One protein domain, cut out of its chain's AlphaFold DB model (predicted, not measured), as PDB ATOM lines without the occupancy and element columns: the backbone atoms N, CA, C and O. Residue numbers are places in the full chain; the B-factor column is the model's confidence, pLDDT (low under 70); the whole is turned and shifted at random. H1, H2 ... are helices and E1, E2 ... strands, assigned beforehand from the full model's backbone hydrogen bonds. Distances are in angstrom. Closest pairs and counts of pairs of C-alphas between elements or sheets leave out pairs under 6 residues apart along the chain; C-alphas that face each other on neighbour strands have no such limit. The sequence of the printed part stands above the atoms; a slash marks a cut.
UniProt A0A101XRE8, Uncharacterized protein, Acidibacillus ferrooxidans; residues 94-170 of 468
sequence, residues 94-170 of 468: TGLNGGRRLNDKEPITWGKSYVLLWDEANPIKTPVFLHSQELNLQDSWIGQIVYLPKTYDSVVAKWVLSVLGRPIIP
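What this domain is: This is residues 94 to 170 of the 468 residues of an uncharacterized protein of Acidibacillus ferrooxidans (UniProt A0A101XRE8). With little regular structure, this is a small antiparallel sheet of three strands, one helix standing off it, and long loops making much of the rest. The 77 printed residues hold, in chain order, E1, E2, E3 and H1; the sheet's order is E1, E3, E2. The class is mixed, with 28 residues in named elements. The whole is compact, radius of gyration of the C-alphas 12.3 A, spanning 34 by 27 by 23 A.

How they stand to each other: Look at E1, residues 113 to 119, antiparallel to E3, residues 141 to 147, at 159 degrees; N 116 and O 144 are 2.8 A apart. E2, residues 132 to 134, forms a hairpin with E3; N 133 and O 145 are 2.9 A apart. H1, residues 154 to 164, is not on the sheet and is apart from E1 and E2; every O i to N i+4 pair is within hydrogen-bond range.

Where its parts are: Find C-alpha 113 at (23.219, 38.283, -39.085); E1 runs 20.1 A, E2 6.7 A and E3 19.6 A. H1 runs 15.0 A to C-alpha 164 at (12.823, 42.005, -30.896).

The domain as a whole: The farthest C-alphas, of Asp 139 and Thr 151, are 35.3 A apart. The link E1 to E2 is long. The printed part has no cut; residues 95 to 98 are under pLDDT 70.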
ATOM      1  N   THR A  94      19.917  39.182 -43.369       76.94
ATOM      2  CA  THR A  94      21.015  39.641 -44.242       76.94
ATOM      3  C   THR A  94      21.341  38.607 -45.315       76.94
ATOM      4  O   THR A  94      21.445  37.421 -45.009       76.94
ATOM      5  N   GLY A  95      21.558  39.036 -46.555       63.50
ATOM      6  CA  GLY A  95      22.004  38.170 -47.646       63.50
ATOM      7  C   GLY A  95      22.911  38.916 -48.621       63.50
ATOM      8  O   GLY A  95      22.909  40.147 -48.645       63.50
ATOM      9  N   LEU A  96      23.663  38.166 -49.433       50.94
ATOM     10  CA  LEU A  96      24.603  38.712 -50.426       50.94
ATOM     11  C   LEU A  96      23.915  39.645 -51.436       50.94
ATOM     12  O   LEU A  96      24.478  40.657 -51.832       50.94
ATOM     13  N   ASN A  97      22.660  39.348 -51.784       53.56
ATOM     14  CA  ASN A  97      21.856  40.122 -52.734       53.56
ATOM     15  C   ASN A  97      20.815  41.010 -52.029       53.56
ATOM     16  O   ASN A  97      19.721  41.233 -52.552       53.56
ATOM     17  N   GLY A  98      21.109  41.465 -50.810       61.75
ATOM     18  CA  GLY A  98      20.171  42.194 -49.957       61.75
ATOM     19  C   GLY A  98      19.327  41.286 -49.060       61.75
ATOM     20  O   GLY A  98      19.453  40.059 -49.073       61.75
ATOM     21  N   GLY A  99      18.487  41.912 -48.234       70.94
ATOM     22  CA  GLY A  99      17.749  41.236 -47.171       70.94
ATOM     23  C   GLY A  99      16.241  41.141 -47.376       70.94
ATOM     24  O   GLY A  99      15.645  41.949 -48.084       70.94
ATOM     25  N   ARG A 100      15.607  40.162 -46.716       80.94
ATOM     26  CA  ARG A 100      14.141  40.017 -46.655       80.94
ATOM     27  C   ARG A 100      13.652  40.382 -45.264       80.94
ATOM     28  O   ARG A 100      14.205  39.895 -44.280       80.94
ATOM     29  N   ARG A 101      12.582  41.175 -45.174       88.00
ATOM     30  CA  ARG A 101      11.902  41.420 -43.899       88.00
ATOM     31  C   ARG A 101      11.356  40.112 -43.329       88.00
ATOM     32  O   ARG A 101      10.686  39.361 -44.036       88.00
ATOM     33  N   LEU A 102      11.614  39.874 -42.051       87.50
ATOM     34  CA  LEU A 102      11.001  38.783 -41.308       87.50
ATOM     35  C   LEU A 102       9.575  39.162 -40.915       87.50
ATOM     36  O   LEU A 102       9.340  40.256 -40.395       87.50
ATOM     37  N   ASN A 103       8.636  38.232 -41.080       84.50
ATOM     38  CA  ASN A 103       7.271  38.427 -40.579       84.50
ATOM     39  C   ASN A 103       7.309  38.616 -39.061       84.50
ATOM     40  O   ASN A 103       8.164  38.022 -38.419       84.50
ATOM     41  N   ASP A 104       6.398  39.376 -38.454       82.31
ATOM     42  CA  ASP A 104       6.500  39.779 -37.034       82.31
ATOM     43  C   ASP A 104       6.691  38.616 -36.041       82.31
ATOM     44  O   ASP A 104       7.401  38.755 -35.050       82.31
ATOM     45  N   LYS A 105       6.124  37.440 -36.339       83.06
ATOM     46  CA  LYS A 105       6.225  36.226 -35.505       83.06
ATOM     47  C   LYS A 105       7.310  35.240 -35.948       83.06
ATOM     48  O   LYS A 105       7.469  34.191 -35.331       83.06
ATOM     49  N   GLU A 106       8.014  35.531 -37.037       86.50
ATOM     50  CA  GLU A 106       9.050  34.650 -37.572       86.50
ATOM     51  C   GLU A 106      10.245  34.583 -36.599       86.50
ATOM     52  O   GLU A 106      10.703  35.634 -36.128       86.50
ATOM     53  N   PRO A 107      10.731  33.375 -36.251       91.44
ATOM     54  CA  PRO A 107      11.827  33.219 -35.305       91.44
ATOM     55  C   PRO A 107      13.138  33.786 -35.846       91.44
ATOM     56  O   PRO A 107      13.387  33.822 -37.049       91.44
ATOM     57  N   ILE A 108      14.019  34.155 -34.923       92.06
ATOM     58  CA  ILE A 108      15.404  34.497 -35.224       92.06
ATOM     59  C   ILE A 108      16.249  33.230 -35.149       92.06
ATOM     60  O   ILE A 108      16.273  32.533 -34.136       92.06
ATOM     61  N   THR A 109      16.969  32.938 -36.224       89.94
ATOM     62  CA  THR A 109      17.960  31.861 -36.254       89.94
ATOM     63  C   THR A 109      19.257  32.330 -35.608       89.94
ATOM     64  O   THR A 109      19.820  33.351 -36.010       89.94
ATOM     65  N   TRP A 110      19.736  31.587 -34.612       90.94
ATOM     66  CA  TRP A 110      20.999  31.865 -33.930       90.94
ATOM     67  C   TRP A 110      22.202  31.795 -34.883       90.94
ATOM     68  O   TRP A 110      22.140  31.112 -35.902       90.94
ATOM     69  N   GLY A 111      23.300  32.488 -34.566       86.25
ATOM     70  CA  GLY A 111      24.531  32.460 -35.373       86.25
ATOM     71  C   GLY A 111      24.420  33.097 -36.766       86.25
ATOM     72  O   GLY A 111      25.309  32.913 -37.597       86.25
ATOM     73  N   LYS A 112      23.325  33.812 -37.046       87.12
ATOM     74  CA  LYS A 112      23.091  34.562 -38.286       87.12
ATOM     75  C   LYS A 112      23.152  36.068 -38.032       87.12
ATOM     76  O   LYS A 112      23.071  36.521 -36.887       87.12
ATOM     77  N   SER A 113      23.253  36.824 -39.115       90.44
ATOM     78  CA  SER A 113      23.219  38.283 -39.085       90.44
ATOM     79  C   SER A 113      21.859  38.811 -39.528       90.44
ATOM     80  O   SER A 113      21.135  38.174 -40.300       90.44
ATOM     81  N   TYR A 114      21.499  39.977 -39.004       92.94
ATOM     82  CA  TYR A 114      20.228  40.633 -39.281       92.94
ATOM     83  C   TYR A 114      20.445  42.129 -39.444       92.94
ATOM     84  O   TYR A 114      21.285  42.711 -38.765       92.94
ATOM     85  N   VAL A 115      19.667  42.753 -40.322       92.25
ATOM     86  CA  VAL A 115      19.532  44.209 -40.371       92.25
ATOM     87  C   VAL A 115      18.333  44.577 -39.516       92.25
ATOM     88  O   VAL A 115      17.231  44.062 -39.707       92.25
ATOM     89  N   LEU A 116      18.567  45.457 -38.558       93.94
ATOM     90  CA  LEU A 116      17.557  46.079 -37.728       93.94
ATOM     91  C   LEU A 116      17.320  47.493 -38.245       93.94
ATOM     92  O   LEU A 116      18.278  48.208 -38.532       93.94
ATOM     93  N   LEU A 117      16.056  47.881 -38.365       93.25
ATOM     94  CA  LEU A 117      15.646  49.216 -38.787       93.25
ATOM     95  C   LEU A 117      14.574  49.736 -37.828       93.25
ATOM     96  O   LEU A 117      13.541  49.085 -37.641       93.25
ATOM     97  N   TRP A 118      14.811  50.886 -37.210       93.44
ATOM     98  CA  TRP A 118      13.886  51.494 -36.255       93.44
ATOM     99  C   TRP A 118      13.873  53.013 -36.393       93.44
ATOM    100  O   TRP A 118      14.793  53.609 -36.951       93.44
ATOM    101  N   ASP A 119      12.799  53.626 -35.910       92.62
ATOM    102  CA  ASP A 119      12.663  55.078 -35.882       92.62
ATOM    103  C   ASP A 119      13.495  55.661 -34.728       92.62
ATOM    104  O   ASP A 119      13.506  55.113 -33.624       92.62
ATOM    105  N   GLU A 120      14.186  56.773 -34.971       91.25
ATOM    106  CA  GLU A 120      15.056  57.458 -34.009       91.25
ATOM    107  C   GLU A 120      14.325  57.829 -32.708       91.25
ATOM    108  O   GLU A 120      14.942  57.831 -31.642       91.25
ATOM    109  N   ALA A 121      13.004  58.047 -32.746       91.19
ATOM    110  CA  ALA A 121      12.208  58.299 -31.545       91.19
ATOM    111  C   ALA A 121      12.103  57.075 -30.611       91.19
ATOM    112  O   ALA A 121      11.751  57.226 -29.441       91.19
ATOM    113  N   ASN A 122      12.408  55.868 -31.100       90.81
ATOM    114  CA  ASN A 122      12.355  54.612 -30.350       90.81
ATOM    115  C   ASN A 122      13.707  53.877 -30.423       90.81
ATOM    116  O   ASN A 122      13.801  52.801 -31.023       90.81
ATOM    117  N   PRO A 123      14.776  54.435 -29.825       90.50
ATOM    118  CA  PRO A 123      16.121  53.916 -29.998       90.50
ATOM    119  C   PRO A 123      16.289  52.538 -29.359       90.50
ATOM    120  O   PRO A 123      15.947  52.310 -28.194       90.50
ATOM    121  N   ILE A 124      16.899  51.626 -30.109       92.50
ATOM    122  CA  ILE A 124      17.262  50.299 -29.623       92.50
ATOM    123  C   ILE A 124      18.678  50.337 -29.054       92.50
ATOM    124  O   ILE A 124      19.619  50.758 -29.719       92.50
ATOM    125  N   LYS A 125      18.840  49.860 -27.816       91.56
ATOM    126  CA  LYS A 125      20.159  49.686 -27.197       91.56
ATOM    127  C   LYS A 125      20.683  48.282 -27.460       91.56
ATOM    128  O   LYS A 125      20.162  47.308 -26.914       91.56
ATOM    129  N   THR A 126      21.728  48.196 -28.265       91.56
ATOM    130  CA  THR A 126      22.423  46.952 -28.611       91.56
ATOM    131  C   THR A 126      23.455  46.618 -27.519       91.56
ATOM    132  O   THR A 126      24.113  47.534 -27.019       91.56
ATOM    133  N   PRO A 127      23.607  45.354 -27.073       91.25
ATOM    134  CA  PRO A 127      24.582  45.012 -26.040       91.25
ATOM    135  C   PRO A 127      26.009  45.294 -26.522       91.25
ATOM    136  O   PRO A 127      26.343  44.961 -27.652       91.25
ATOM    137  N   VAL A 128      26.868  45.844 -25.658       88.00
ATOM    138  CA  VAL A 128      28.231  46.300 -26.026       88.00
ATOM    139  C   VAL A 128      29.111  45.179 -26.600       88.00
ATOM    140  O   VAL A 128      29.996  45.425 -27.409       88.00
ATOM    141  N   PHE A 129      28.868  43.937 -26.188       86.94
ATOM    142  CA  PHE A 129      29.594  42.750 -26.651       86.94
ATOM    143  C   PHE A 129      28.985  42.112 -27.910       86.94
ATOM    144  O   PHE A 129      29.573  41.183 -28.461       86.94
ATOM    145  N   LEU A 130      27.815  42.573 -28.368       92.81
ATOM    146  CA  LEU A 130      27.225  42.111 -29.619       92.81
ATOM    147  C   LEU A 130      27.881  42.866 -30.773       92.81
ATOM    148  O   LEU A 130      27.746  44.086 -30.890       92.81
ATOM    149  N   HIS A 131      28.581  42.135 -31.640       91.56
ATOM    150  CA  HIS A 131      29.167  42.744 -32.823       91.56
ATOM    151  C   HIS A 131      28.057  43.339 -33.695       91.56
ATOM    152  O   HIS A 131      27.066  42.676 -34.019       91.56
ATOM    153  N   SER A 132      28.213  44.613 -34.033       92.44
ATOM    154  CA  SER A 132      27.238  45.358 -34.810       92.44
ATOM    155  C   SER A 132      27.917  46.438 -35.642       92.44
ATOM    156  O   SER A 132      29.006  46.905 -35.312       92.44
ATOM    157  N   GLN A 133      27.270  46.800 -36.743       89.94
ATOM    158  CA  GLN A 133      27.720  47.826 -37.670       89.94
ATOM    159  C   GLN A 133      26.548  48.754 -37.963       89.94
ATOM    160  O   GLN A 133      25.509  48.309 -38.451       89.94
ATOM    161  N   GLU A 134      26.709  50.036 -37.660       90.00
ATOM    162  CA  GLU A 134      25.713  51.044 -38.006       90.00
ATOM    163  C   GLU A 134      25.671  51.252 -39.519       90.00
ATOM    164  O   GLU A 134      26.690  51.233 -40.216       90.00
ATOM    165  N   LEU A 135      24.456  51.409 -40.026       85.44
ATOM    166  CA  LEU A 135      24.184  51.756 -41.404       85.44
ATOM    167  C   LEU A 135      23.944  53.267 -41.500       85.44
ATOM    168  O   LEU A 135      23.538  53.900 -40.529       85.44
ATOM    169  N   ASN A 136      24.171  53.848 -42.681       81.50
ATOM    170  CA  ASN A 136      23.932  55.279 -42.898       81.50
ATOM    171  C   ASN A 136      22.492  55.656 -42.532       81.50
ATOM    172  O   ASN A 136      21.562  54.961 -42.925       81.50
ATOM    173  N   LEU A 137      22.300  56.762 -41.822       76.25
ATOM    174  CA  LEU A 137      20.966  57.248 -41.477       76.25
ATOM    175  C   LEU A 137      20.185  57.632 -42.739       76.25
ATOM    176  O   LEU A 137      20.745  58.227 -43.665       76.25
ATOM    177  N   GLN A 138      18.891  57.312 -42.761       80.44
ATOM    178  CA  GLN A 138      17.975  57.762 -43.805       80.44
ATOM    179  C   GLN A 138      16.759  58.420 -43.149       80.44
ATOM    180  O   GLN A 138      15.916  57.741 -42.564       80.44
ATOM    181  N   ASP A 139      16.682  59.748 -43.247       84.38
ATOM    182  CA  ASP A 139      15.691  60.570 -42.544       84.38
ATOM    183  C   ASP A 139      15.735  60.318 -41.020       84.38
ATOM    184  O   ASP A 139      16.805  60.412 -40.425       84.38
ATOM    185  N   SER A 140      14.602  59.987 -40.390       89.06
ATOM    186  CA  SER A 140      14.510  59.630 -38.966       89.06
ATOM    187  C   SER A 140      14.768  58.145 -38.683       89.06
ATOM    188  O   SER A 140      14.493  57.679 -37.580       89.06
ATOM    189  N   TRP A 141      15.236  57.364 -39.662       91.31
ATOM    190  CA  TRP A 141      15.410  55.921 -39.505       91.31
ATOM    191  C   TRP A 141      16.868  55.539 -39.290       91.31
ATOM    192  O   TRP A 141      17.761  55.907 -40.059       91.31
ATOM    193  N   ILE A 142      17.078  54.725 -38.259       90.88
ATOM    194  CA  ILE A 142      18.371  54.163 -37.889       90.88
ATOM    195  C   ILE A 142      18.418  52.708 -38.338       90.88
ATOM    196  O   ILE A 142      17.555  51.904 -37.974       90.88
ATOM    197  N   GLY A 143      19.438  52.374 -39.128       90.69
ATOM    198  CA  GLY A 143      19.738  51.010 -39.540       90.69
ATOM    199  C   GLY A 143      20.976  50.474 -38.825       90.69
ATOM    200  O   GLY A 143      21.971  51.179 -38.681       90.69
ATOM    201  N   GLN A 144      20.961  49.208 -38.423       92.31
ATOM    202  CA  GLN A 144      22.136  48.539 -37.866       92.31
ATOM    203  C   GLN A 144      22.170  47.070 -38.276       92.31
ATOM    204  O   GLN A 144      21.175  46.358 -38.153       92.31
ATOM    205  N   ILE A 145      23.326  46.592 -38.727       91.56
ATOM    206  CA  ILE A 145      23.588  45.163 -38.881       91.56
ATOM    207  C   ILE A 145      24.015  44.619 -37.523       91.56
ATOM    208  O   ILE A 145      24.973  45.111 -36.930       91.56
ATOM    209  N   VAL A 146      23.334  43.587 -37.040       93.88
ATOM    210  CA  VAL A 146      23.700  42.853 -35.827       93.88
ATOM    211  C   VAL A 146      24.126  41.437 -36.189       93.88
ATOM    212  O   VAL A 146      23.465  40.761 -36.980       93.88
ATOM    213  N   TYR A 147      25.227  40.982 -35.600       92.31
ATOM    214  CA  TYR A 147      25.798  39.660 -35.839       92.31
ATOM    215  C   TYR A 147      25.596  38.811 -34.588       92.31
ATOM    216  O   TYR A 147      26.260  39.028 -33.574       92.31
ATOM    217  N   LEU A 148      24.677  37.842 -34.633       92.12
ATOM    218  CA  LEU A 148      24.508  36.935 -33.500       92.12
ATOM    219  C   LEU A 148      25.733  36.015 -33.391       92.12
ATOM    220  O   LEU A 148      26.183  35.479 -34.408       92.12
ATOM    221  N   PRO A 149      26.276  35.798 -32.180       89.25
ATOM    222  CA  PRO A 149      27.476  34.991 -32.005       89.25
ATOM    223  C   PRO A 149      27.236  33.542 -32.443       89.25
ATOM    224  O   PRO A 149      26.144  32.996 -32.282       89.25
ATOM    225  N   LYS A 150      28.280  32.893 -32.978       81.06
ATOM    226  CA  LYS A 150      28.214  31.476 -33.386       81.06
ATOM    227  C   LYS A 150      27.921  30.558 -32.190       81.06
ATOM    228  O   LYS A 150      27.174  29.591 -32.316       81.06
ATOM    229  N   THR A 151      28.488  30.866 -31.024       82.19
ATOM    230  CA  THR A 151      28.206  30.185 -29.754       82.19
ATOM    231  C   THR A 151      26.978  30.787 -29.076       82.19
ATOM    232  O   THR A 151      26.712  31.982 -29.187       82.19
ATOM    233  N   TYR A 152      26.193  29.954 -28.390       86.56
ATOM    234  CA  TYR A 152      25.020  30.434 -27.661       86.56
ATOM    235  C   TYR A 152      25.428  31.302 -26.469       86.56
ATOM    236  O   TYR A 152      26.259  30.901 -25.658       86.56
ATOM    237  N   ASP A 153      24.790  32.463 -26.351       91.81
ATOM    238  CA  ASP A 153      24.992  33.434 -25.285       91.81
ATOM    239  C   ASP A 153      23.628  33.783 -24.682       91.81
ATOM    240  O   ASP A 153      22.741  34.323 -25.347       91.81
ATOM    241  N   SER A 154      23.453  33.460 -23.399       93.06
ATOM    242  CA  SER A 154      22.175  33.654 -22.706       93.06
ATOM    243  C   SER A 154      21.772  35.125 -22.544       93.06
ATOM    244  O   SER A 154      20.582  35.419 -22.429       93.06
ATOM    245  N   VAL A 155      22.733  36.052 -22.541       94.81
ATOM    246  CA  VAL A 155      22.487  37.490 -22.418       94.81
ATOM    247  C   VAL A 155      22.020  38.047 -23.759       94.81
ATOM    248  O   VAL A 155      20.994  38.726 -23.799       94.81
ATOM    249  N   VAL A 156      22.693  37.691 -24.861       95.38
ATOM    250  CA  VAL A 156      22.225  38.039 -26.218       95.38
ATOM    251  C   VAL A 156      20.840  37.438 -26.471       95.38
ATOM    252  O   VAL A 156      19.964  38.116 -26.998       95.38
ATOM    253  N   ALA A 157      20.599  36.194 -26.046       94.81
ATOM    254  CA  ALA A 157      19.312  35.535 -26.246       94.81
ATOM    255  C   ALA A 157      18.162  36.252 -25.519       94.81
ATOM    256  O   ALA A 157      17.094  36.473 -26.094       94.81
ATOM    257  N   LYS A 158      18.390  36.671 -24.267       95.44
ATOM    258  CA  LYS A 158      17.430  37.491 -23.513       95.44
ATOM    259  C   LYS A 158      17.184  38.835 -24.189       95.44
ATOM    260  O   LYS A 158      16.031  39.242 -24.275       95.44
ATOM    261  N   TRP A 159      18.237  39.488 -24.683       95.75
ATOM    262  CA  TRP A 159      18.119  40.755 -25.401       95.75
ATOM    263  C   TRP A 159      17.275  40.616 -26.673       95.75
ATOM    264  O   TRP A 159      16.343  41.392 -26.866       95.75
ATOM    265  N   VAL A 160      17.537  39.596 -27.498       95.00
ATOM    266  CA  VAL A 160      16.741  39.307 -28.702       95.00
ATOM    267  C   VAL A 160      15.267  39.132 -28.336       95.00
ATOM    268  O   VAL A 160      14.403  39.742 -28.961       95.00
ATOM    269  N   LEU A 161      14.967  38.351 -27.296       94.50
ATOM    270  CA  LEU A 161      13.589  38.125 -26.872       94.50
ATOM    271  C   LEU A 161      12.928  39.407 -26.338       94.50
ATOM    272  O   LEU A 161      11.774  39.666 -26.662       94.50
ATOM    273  N   SER A 162      13.638  40.217 -25.546       93.88
ATOM    274  CA  SER A 162      13.074  41.426 -24.934       93.88
ATOM    275  C   SER A 162      12.910  42.589 -25.911       93.88
ATOM    276  O   SER A 162      11.952  43.342 -25.799       93.88
ATOM    277  N   VAL A 163      13.859  42.760 -26.834       93.62
ATOM    278  CA  VAL A 163      13.904  43.908 -27.751       93.62
ATOM    279  C   VAL A 163      13.191  43.598 -29.059       93.62
ATOM    280  O   VAL A 163      12.459  44.440 -29.570       93.62
ATOM    281  N   LEU A 164      13.389  42.395 -29.603       93.00
ATOM    282  CA  LEU A 164      12.823  42.005 -30.896       93.00
ATOM    283  C   LEU A 164      11.520  41.214 -30.743       93.00
ATOM    284  O   LEU A 164      10.839  40.995 -31.740       93.00
ATOM    285  N   GLY A 165      11.175  40.767 -29.527       92.25
ATOM    286  CA  GLY A 165       9.925  40.052 -29.247       92.25
ATOM    287  C   GLY A 165       9.822  38.685 -29.927       92.25
ATOM    288  O   GLY A 165       8.724  38.152 -30.075       92.25
ATOM    289  N   ARG A 166      10.947  38.126 -30.391       92.19
ATOM    290  CA  ARG A 166      10.974  36.956 -31.278       92.19
ATOM    291  C   ARG A 166      11.568  35.727 -30.598       92.19
ATOM    292  O   ARG A 166      12.566  35.847 -29.883       92.19
ATOM    293  N   PRO A 167      11.004  34.530 -30.849       93.00
ATOM    294  CA  PRO A 167      11.618  33.289 -30.411       93.00
ATOM    295  C   PRO A 167      12.940  33.061 -31.150       93.00
ATOM    296  O   PRO A 167      13.080  33.407 -32.325       93.00
ATOM    297  N   ILE A 168      13.899  32.449 -30.462       92.75
ATOM    298  CA  ILE A 168      15.179  32.055 -31.047       92.75
ATOM    299  C   ILE A 168      15.118  30.577 -31.387       92.75
ATOM    300  O   ILE A 168      14.819  29.750 -30.524       92.75
ATOM    301  N   ILE A 169      15.457  30.244 -32.626       89.31
ATOM    302  CA  ILE A 169      15.731  28.870 -33.028       89.31
ATOM    303  C   ILE A 169      17.243  28.672 -33.151       89.31
ATOM    304  O   ILE A 169      17.950  29.568 -33.624       89.31
ATOM    305  N   PRO A 170      17.777  27.518 -32.722       79.69
ATOM    306  CA  PRO A 170      19.169  27.204 -32.987       79.69
ATOM    307  C   PRO A 170      19.392  27.155 -34.500       79.69
ATOM    308  O   PRO A 170      18.520  26.701 -35.245       79.69
TER     309      PRO A 170